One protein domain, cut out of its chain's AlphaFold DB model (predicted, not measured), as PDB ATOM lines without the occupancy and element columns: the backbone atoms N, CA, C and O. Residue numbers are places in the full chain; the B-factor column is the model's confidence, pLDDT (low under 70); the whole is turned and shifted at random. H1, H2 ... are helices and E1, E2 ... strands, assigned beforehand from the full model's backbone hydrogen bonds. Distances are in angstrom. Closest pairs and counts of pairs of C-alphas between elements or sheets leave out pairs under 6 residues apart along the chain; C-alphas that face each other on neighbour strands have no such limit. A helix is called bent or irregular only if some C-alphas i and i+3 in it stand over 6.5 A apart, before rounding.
ATOM      1  N   ASP A  22     147.794 158.508 241.561       79.31
ATOM      2  CA  ASP A  22     148.743 158.360 240.446       79.31
ATOM      3  C   ASP A  22     148.059 157.791 239.189       79.31
ATOM      4  O   ASP A  22     148.320 158.203 238.055       79.31
ATOM      5  N   ALA A  23     147.110 156.874 239.390       76.00
ATOM      6  CA  ALA A  23     146.346 156.254 238.318       76.00
ATOM      7  C   ALA A  23     145.221 157.138 237.737       76.00
ATOM      8  O   ALA A  23     144.736 156.820 236.649       76.00
ATOM      9  N   MET A  24     144.824 158.253 238.375       73.38
ATOM     10  CA  MET A  24     143.739 159.140 237.894       73.38
ATOM     11  C   MET A  24     144.046 159.818 236.543       73.38
ATOM     12  O   MET A  24     143.120 160.274 235.865       73.38
ATOM     13  N   GLY A  25     145.325 159.907 236.157       70.44
ATOM     14  CA  GLY A  25     145.770 160.393 234.840       70.44
ATOM     15  C   GLY A  25     145.832 159.310 233.751       70.44
ATOM     16  O   GLY A  25     146.072 159.614 232.578       70.44
ATOM     17  N   THR A  26     145.624 158.042 234.119       78.69
ATOM     18  CA  THR A  26     145.783 156.869 233.246       78.69
ATOM     19  C   THR A  26     144.436 156.277 232.832       78.69
ATOM     20  O   THR A  26     143.421 156.477 233.494       78.69
ATOM     21  N   SER A  27     144.432 155.478 231.764       79.19
ATOM     22  CA  SER A  27     143.263 154.693 231.343       79.19
ATOM     23  C   SER A  27     143.158 153.317 232.026       79.19
ATOM     24  O   SER A  27     142.430 152.457 231.535       79.19
ATOM     25  N   ILE A  28     143.895 153.070 233.122       82.75
ATOM     26  CA  ILE A  28     143.861 151.782 233.841       82.75
ATOM     27  C   ILE A  28     142.485 151.560 234.481       82.75
ATOM     28  O   ILE A  28     141.870 150.504 234.304       82.75
ATOM     29  N   ILE A  29     142.022 152.573 235.222       79.19
ATOM     30  CA  ILE A  29     140.825 152.515 236.069       79.19
ATOM     31  C   ILE A  29     139.616 153.131 235.359       79.19
ATOM     32  O   ILE A  29     138.553 152.520 235.289       79.19
ATOM     33  N   PHE A  30     139.771 154.342 234.821       83.19
ATOM     34  CA  PHE A  30     138.684 155.124 234.231       83.19
ATOM     35  C   PHE A  30     138.908 155.287 232.722       83.19
ATOM     36  O   PHE A  30     140.049 155.509 232.304       83.19
ATOM     37  N   PRO A  31     137.865 155.221 231.877       80.62
ATOM     38  CA  PRO A  31     138.008 155.572 230.471       80.62
ATOM     39  C   PRO A  31     138.319 157.068 230.333       80.62
ATOM     40  O   PRO A  31     137.779 157.907 231.062       80.62
ATOM     41  N   LYS A  32     139.158 157.417 229.354       74.31
ATOM     42  CA  LYS A  32     139.297 158.807 228.908       74.31
ATOM     43  C   LYS A  32     138.094 159.174 228.042       74.31
ATOM     44  O   LYS A  32     137.715 158.432 227.140       74.31
ATOM     45  N   THR A  33     137.507 160.330 228.319       67.62
ATOM     46  CA  THR A  33     136.361 160.897 227.610       67.62
ATOM     47  C   THR A  33     136.681 162.327 227.193       67.62
ATOM     48  O   THR A  33     137.266 163.097 227.957       67.62
ATOM     49  N   VAL A  34     136.297 162.697 225.970       59.72
ATOM     50  CA  VAL A  34     136.493 164.059 225.463       59.72
ATOM     51  C   VAL A  34     135.438 164.962 226.098       59.72
ATOM     52  O   VAL A  34     134.288 165.001 225.656       59.72
ATOM     53  N   ASN A  35     135.809 165.678 227.159       54.81
ATOM     54  CA  ASN A  35     134.886 166.575 227.848       54.81
ATOM     55  C   ASN A  35     134.792 167.922 227.113       54.81
ATOM     56  O   ASN A  35     135.448 168.906 227.464       54.81
ATOM     57  N   VAL A  36     133.914 167.961 226.106       48.94
ATOM     58  CA  VAL A  36     133.625 169.132 225.254       48.94
ATOM     59  C   VAL A  36     133.244 170.387 226.063       48.94
ATOM     60  O   VAL A  36     133.443 171.503 225.597       48.94
ATOM     61  N   GLN A  37     132.736 170.241 227.294       45.91
ATOM     62  CA  GLN A  37     132.360 171.365 228.165       45.91
ATOM     63  C   GLN A  37     133.542 171.953 228.960       45.91
ATOM     64  O   GLN A  37     133.386 173.005 229.584       45.91
ATOM     65  N   ARG A  38     134.702 171.279 228.995       50.50
ATOM     66  CA  ARG A  38     135.893 171.704 229.758       50.50
ATOM     67  C   ARG A  38     137.056 172.201 228.901       50.50
ATOM     68  O   ARG A  38     138.003 172.720 229.479       50.50
ATOM     69  N   ASP A  39     136.986 172.072 227.574       47.00
ATOM     70  CA  ASP A  39     138.077 172.439 226.647       47.00
ATOM     71  C   ASP A  39     139.388 171.661 226.935       47.00
ATOM     72  O   ASP A  39     140.498 172.134 226.695       47.00
ATOM     73  N   VAL A  40     139.245 170.448 227.491       53.44
ATOM     74  CA  VAL A  40     140.322 169.519 227.869       53.44
ATOM     75  C   VAL A  40     140.059 168.175 227.193       53.44
ATOM     76  O   VAL A  40     139.044 167.530 227.457       53.44
ATOM     77  N   ASN A  41     140.985 167.752 226.330       49.00
ATOM     78  CA  ASN A  41     140.823 166.555 225.495       49.00
ATOM     79  C   ASN A  41     140.863 165.241 226.295       49.00
ATOM     80  O   ASN A  41     140.136 164.308 225.964       49.00
ATOM     81  N   ASP A  42     141.669 165.193 227.359       55.03
ATOM     82  CA  ASP A  42     141.868 164.021 228.214       55.03
ATOM     83  C   ASP A  42     141.236 164.249 229.596       55.03
ATOM     84  O   ASP A  42     141.886 164.750 230.515       55.03
ATOM     85  N   PHE A  43     139.967 163.870 229.766       64.75
ATOM     86  CA  PHE A  43     139.304 163.867 231.073       64.75
ATOM     87  C   PHE A  43     138.780 162.467 231.416       64.75
ATOM     88  O   PHE A  43     138.162 161.811 230.580       64.75
ATOM     89  N   HIS A  44     139.024 161.983 232.635       71.06
ATOM     90  CA  HIS A  44     138.484 160.691 233.072       71.06
ATOM     91  C   HIS A  44     136.958 160.766 233.248       71.06
ATOM     92  O   HIS A  44     136.427 161.778 233.714       71.06
ATOM     93  N   ASP A  45     136.243 159.694 232.907       74.50
ATOM     94  CA  ASP A  45     134.830 159.568 233.282       74.50
ATOM     95  C   ASP A  45     134.690 159.548 234.821       74.50
ATOM     96  O   ASP A  45     135.523 158.997 235.541       74.50
ATOM     97  N   GLN A  46     133.639 160.190 235.334       77.31
ATOM     98  CA  GLN A  46     133.316 160.296 236.764       77.31
ATOM     99  C   GLN A  46     132.118 159.416 237.174       77.31
ATOM    100  O   GLN A  46     131.644 159.465 238.314       77.31
ATOM    101  N   CYS A  47     131.621 158.615 236.231       82.75
ATOM    102  CA  CYS A  47     130.399 157.828 236.328       82.75
ATOM    103  C   CYS A  47     130.603 156.341 236.025       82.75
ATOM    104  O   CYS A  47     129.794 155.524 236.478       82.75
ATOM    105  N   HIS A  48     131.674 155.988 235.314       85.25
ATOM    106  CA  HIS A  48     132.005 154.614 234.949       85.25
ATOM    107  C   HIS A  48     133.495 154.316 235.146       85.25
ATOM    108  O   HIS A  48     134.334 155.206 235.029       85.25
ATOM    109  N   TYR A  49     133.815 153.051 235.406       86.06
ATOM    110  CA  TYR A  49     135.174 152.527 235.530       86.06
ATOM    111  C   TYR A  49     135.272 151.165 234.828       86.06
ATOM    112  O   TYR A  49     134.260 150.499 234.608       86.06
ATOM    113  N   TYR A  50     136.481 150.755 234.453       86.56
ATOM    114  CA  TYR A  50     136.732 149.427 233.898       86.56
ATOM    115  C   TYR A  50     136.711 148.387 235.019       86.56
ATOM    116  O   TYR A  50     137.560 148.438 235.909       86.56
ATOM    117  N   ASP A  51     135.790 147.426 234.998       86.25
ATOM    118  CA  ASP A  51     135.875 146.307 235.934       86.25
ATOM    119  C   ASP A  51     136.887 145.274 235.425       86.25
ATOM    120  O   ASP A  51     136.749 144.706 234.341       86.25
ATOM    121  N   ARG A  52     137.937 145.083 236.226       85.38
ATOM    122  CA  ARG A  52     139.017 144.107 236.025       85.38
ATOM    123  C   ARG A  52     139.060 143.071 237.157       85.38
ATOM    124  O   ARG A  52     139.891 142.171 237.119       85.38
ATOM    125  N   GLY A  53     138.186 143.185 238.162       84.31
ATOM    126  CA  GLY A  53     138.281 142.449 239.421       84.31
ATOM    127  C   GLY A  53     139.323 143.030 240.391       84.31
ATOM    128  O   GLY A  53     140.331 143.615 239.993       84.31
ATOM    129  N   ALA A  54     139.080 142.869 241.696       82.50
ATOM    130  CA  ALA A  54     139.939 143.433 242.744       82.50
ATOM    131  C   ALA A  54     141.363 142.846 242.736       82.50
ATOM    132  O   ALA A  54     142.330 143.590 242.874       82.50
ATOM    133  N   GLU A  55     141.495 141.534 242.520       83.31
ATOM    134  CA  GLU A  55     142.792 140.844 242.499       83.31
ATOM    135  C   GLU A  55     143.681 141.346 241.353       83.31
ATOM    136  O   GLU A  55     144.852 141.644 241.580       83.31
ATOM    137  N   ARG A  56     143.118 141.558 240.153       86.69
ATOM    138  CA  ARG A  56     143.859 142.106 239.006       86.69
ATOM    139  C   ARG A  56     144.306 143.547 239.242       86.69
ATOM    140  O   ARG A  56     145.405 143.921 238.838       86.69
ATOM    141  N   TYR A  57     143.490 144.358 239.917       86.38
ATOM    142  CA  TYR A  57     143.919 145.688 240.348       86.38
ATOM    143  C   TYR A  57     145.075 145.620 241.350       86.38
ATOM    144  O   TYR A  57     146.032 146.378 241.210       86.38
ATOM    145  N   GLU A  58     145.043 144.701 242.316       84.75
ATOM    146  CA  GLU A  58     146.165 144.499 243.239       84.75
ATOM    147  C   GLU A  58     147.435 144.022 242.512       84.75
ATOM    148  O   GLU A  58     148.507 144.552 242.791       84.75
ATOM    149  N   GLU A  59     147.339 143.111 241.535       86.25
ATOM    150  CA  GLU A  59     148.473 142.709 240.682       86.25
ATOM    151  C   GLU A  59     149.090 143.896 239.930       86.25
ATOM    152  O   GLU A  59     150.302 144.105 239.993       86.25
ATOM    153  N   LEU A  60     148.265 144.706 239.257       85.94
ATOM    154  CA  LEU A  60     148.720 145.889 238.520       85.94
ATOM    155  C   LEU A  60     149.417 146.898 239.452       85.94
ATOM    156  O   LEU A  60     150.420 147.500 239.069       85.94
ATOM    157  N   ARG A  61     148.941 147.045 240.695       86.75
ATOM    158  CA  ARG A  61     149.554 147.901 241.727       86.75
ATOM    159  C   ARG A  61     150.875 147.367 242.289       86.75
ATOM    160  O   ARG A  61     151.638 148.146 242.860       86.75
ATOM    161  N   MET A  62     151.167 146.073 242.135       85.00
ATOM    162  CA  MET A  62     152.479 145.485 242.452       85.00
ATOM    163  C   MET A  62     153.505 145.670 241.317       85.00
ATOM    164  O   MET A  62     154.694 145.438 241.531       85.00
ATOM    165  N   MET A  63     153.079 146.107 240.126       88.06
ATOM    166  CA  MET A  63     153.949 146.434 238.986       88.06
ATOM    167  C   MET A  63     154.301 147.934 238.967       88.06
ATOM    168  O   MET A  63     153.592 148.742 239.575       88.06
ATOM    169  N   PRO A  64     155.386 148.359 238.296       89.25
ATOM    170  CA  PRO A  64     155.617 149.766 237.974       89.25
ATOM    171  C   PRO A  64     154.465 150.346 237.138       89.25
ATOM    172  O   PRO A  64     153.920 149.668 236.267       89.25
ATOM    173  N   LEU A  65     154.108 151.617 237.359       85.69
ATOM    174  CA  LEU A  65     152.933 152.237 236.723       85.69
ATOM    175  C   LEU A  65     152.971 152.166 235.183       85.69
ATOM    176  O   LEU A  65     151.946 151.913 234.555       85.69
ATOM    177  N   GLN A  66     154.147 152.335 234.570       86.25
ATOM    178  CA  GLN A  66     154.313 152.248 233.112       86.25
ATOM    179  C   GLN A  66     154.027 150.834 232.572       86.25
ATOM    180  O   GLN A  66     153.349 150.690 231.556       86.25
ATOM    181  N   GLU A  67     154.489 149.796 233.271       87.44
ATOM    182  CA  GLU A  67     154.242 148.395 232.905       87.44
ATOM    183  C   GLU A  67     152.757 148.044 233.067       87.44
ATOM    184  O   GLU A  67     152.174 147.404 232.194       87.44
ATOM    185  N   ALA A  68     152.105 148.552 234.122       85.62
ATOM    186  CA  ALA A  68     150.666 148.400 234.325       85.62
ATOM    187  C   ALA A  68     149.832 149.069 233.210       85.62
ATOM    188  O   ALA A  68     148.845 148.491 232.752       85.62
ATOM    189  N   ILE A  69     150.237 150.252 232.720       86.12
ATOM    190  CA  ILE A  69     149.608 150.899 231.553       86.12
ATOM    191  C   ILE A  69     149.742 150.012 230.305       86.12
ATOM    192  O   ILE A  69     148.796 149.895 229.527       86.12
ATOM    193  N   GLU A  70     150.905 149.397 230.089       86.94
ATOM    194  CA  GLU A  70     151.179 148.602 228.888       86.94
ATOM    195  C   GLU A  70     150.524 147.220 228.910       86.94
ATOM    196  O   GLU A  70     149.973 146.814 227.887       86.94
ATOM    197  N   ALA A  71     150.462 146.558 230.068       86.00
ATOM    198  CA  ALA A  71     149.674 145.344 230.264       86.00
ATOM    199  C   ALA A  71     148.184 145.578 229.946       86.00
ATOM    200  O   ALA A  71     147.560 144.787 229.239       86.00
ATOM    201  N   VAL A  72     147.629 146.706 230.403       86.19
ATOM    202  CA  VAL A  72     146.210 147.048 230.230       86.19
ATOM    203  C   VAL A  72     145.833 147.427 228.788       86.19
ATOM    204  O   VAL A  72     144.678 147.235 228.408       86.19
ATOM    205  N   LYS A  73     146.763 147.910 227.947       82.31
ATOM    206  CA  LYS A  73     146.465 148.338 226.555       82.31
ATOM    207  C   LYS A  73     145.747 147.277 225.710       82.31
ATOM    208  O   LYS A  73     144.951 147.642 224.849       82.31
ATOM    209  N   ASN A  74     146.030 145.996 225.952       79.19
ATOM    210  CA  ASN A  74     145.467 144.873 225.198       79.19
ATOM    211  C   ASN A  74     144.326 144.148 225.946       79.19
ATOM    212  O   ASN A  74     143.755 143.199 225.411       79.19
ATOM    213  N   GLU A  75     143.982 144.568 227.169       81.88
ATOM    214  CA  GLU A  75     142.931 143.952 227.984       81.88
ATOM    215  C   GLU A  75     141.557 144.601 227.751       81.88
ATOM    216  O   GLU A  75     141.287 145.715 228.214       81.88
ATOM    217  N   THR A  76     140.636 143.857 227.135       79.62
ATOM    218  CA  THR A  76     139.208 144.205 227.120       79.62
ATOM    219  C   THR A  76     138.596 144.033 228.513       79.62
ATOM    220  O   THR A  76     138.468 142.908 228.990       79.62
ATOM    221  N   ALA A  77     138.181 145.135 229.137       83.38
ATOM    222  CA  ALA A  77     137.476 145.159 230.420       83.38
ATOM    223  C   ALA A  77     136.058 145.728 230.251       83.38
ATOM    224  O   ALA A  77     135.840 146.603 229.406       83.38
ATOM    225  N   GLU A  78     135.097 145.252 231.045       86.06
ATOM    226  CA  GLU A  78     133.715 145.746 230.991       86.06
ATOM    227  C   GLU A  78     133.611 147.143 231.621       86.06
ATOM    228  O   GLU A  78     134.282 147.442 232.608       86.06
ATOM    229  N   LEU A  79     132.777 148.020 231.054       86.06
ATOM    230  CA  LEU A  79     132.588 149.376 231.567       86.06
ATOM    231  C   LEU A  79     131.404 149.429 232.546       86.06
ATOM    232  O   LEU A  79     130.243 149.495 232.139       86.06
ATOM    233  N   VAL A  80     131.706 149.432 233.844       87.31
ATOM    234  CA  VAL A  80     130.728 149.317 234.934       87.31
ATOM    235  C   VAL A  80     130.463 150.679 235.585       87.31
ATOM    236  O   VAL A  80     131.333 151.544 235.672       87.31
ATOM    237  N   LYS A  81     129.224 150.899 236.042       85.81
ATOM    238  CA  LYS A  81     128.809 152.138 236.720       85.81
ATOM    239  C   LYS A  81     129.393 152.228 238.128       85.81
ATOM    240  O   LYS A  81     129.314 151.277 238.904       85.81
ATOM    241  N   CYS A  82     129.893 153.405 238.488       80.94
ATOM    242  CA  CYS A  82     130.311 153.704 239.854       80.94
ATOM    243  C   CYS A  82     129.129 153.578 240.834       80.94
ATOM    244  O   CYS A  82     128.005 153.965 240.520       80.94
TER     245      CYS A  82
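Overview. This is residues 22 to 82 of the 627 residues of the protein "Solute carrier family 22 member 15" of Ascaris suum (UniProt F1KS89). Look for an elongated body, only just so, with the hairpin E1 and E2 at one end, helices H2 and H3 at the other, and a second two-stranded antiparallel sheet, E3 and E4, between these ends along the length. A short helical turn, H1, lies near E2 and H3. The 61 printed residues hold three named helices and four named strands, in the order H1 E1 E2 E3 H2 H3 E4; the class is mixed, helices and strands. The whole is compact, with a radius of gyration of the C-alphas of 12.0 A, and spans 35 by 23 by 19 A.

Along the chain. Find C-alpha 32 at (139.297, 158.807, 228.908), where E1 begins, residues 32 to 35; E2 is residues 40 to 44, 10.4 A long. E3 is residues 48 to 51 and E4 residues 78 to 81, ending at C-alpha 81 (128.809, 152.138, 236.720). H2, residues 54 to 62, runs 12.7 A, and H3, residues 65 to 72, 10.7 A. H1, residues 22 to 25, is only just irregular: C-alphas 22 and 25 are 6.7 A apart.

Arrangement. In the E1 and E2 hairpin, at 132 degrees, look for N 33 and O 43, 2.8 A apart and within hydrogen-bond range. The closest C-alphas of H1 and E2 are those of Met 24 and His 44, 7.3 A apart. E1 and E3 are apart. E3 and E4 are antiparallel at 137 degrees, with N 51 and O 78 2.8 A apart, within hydrogen-bond range. H2 and H3 are close but not clearly touching, at a steep tilt of 42 degrees, opposite ways; their closest C-alphas, of Leu 60 and Ala 68, are 5.3 A apart. In H2 and H3 every O i to N i+4 pair is within hydrogen-bond range; H1 is too short for one.

Size, cuts and confidence. The C-alphas farthest apart, Gln 37 and Met 62, are 35.8 A from each other. The printed part has no cut, and no link is long. Residues 33 to 43 have pLDDT under 70; the mean of the printed part is 77.7.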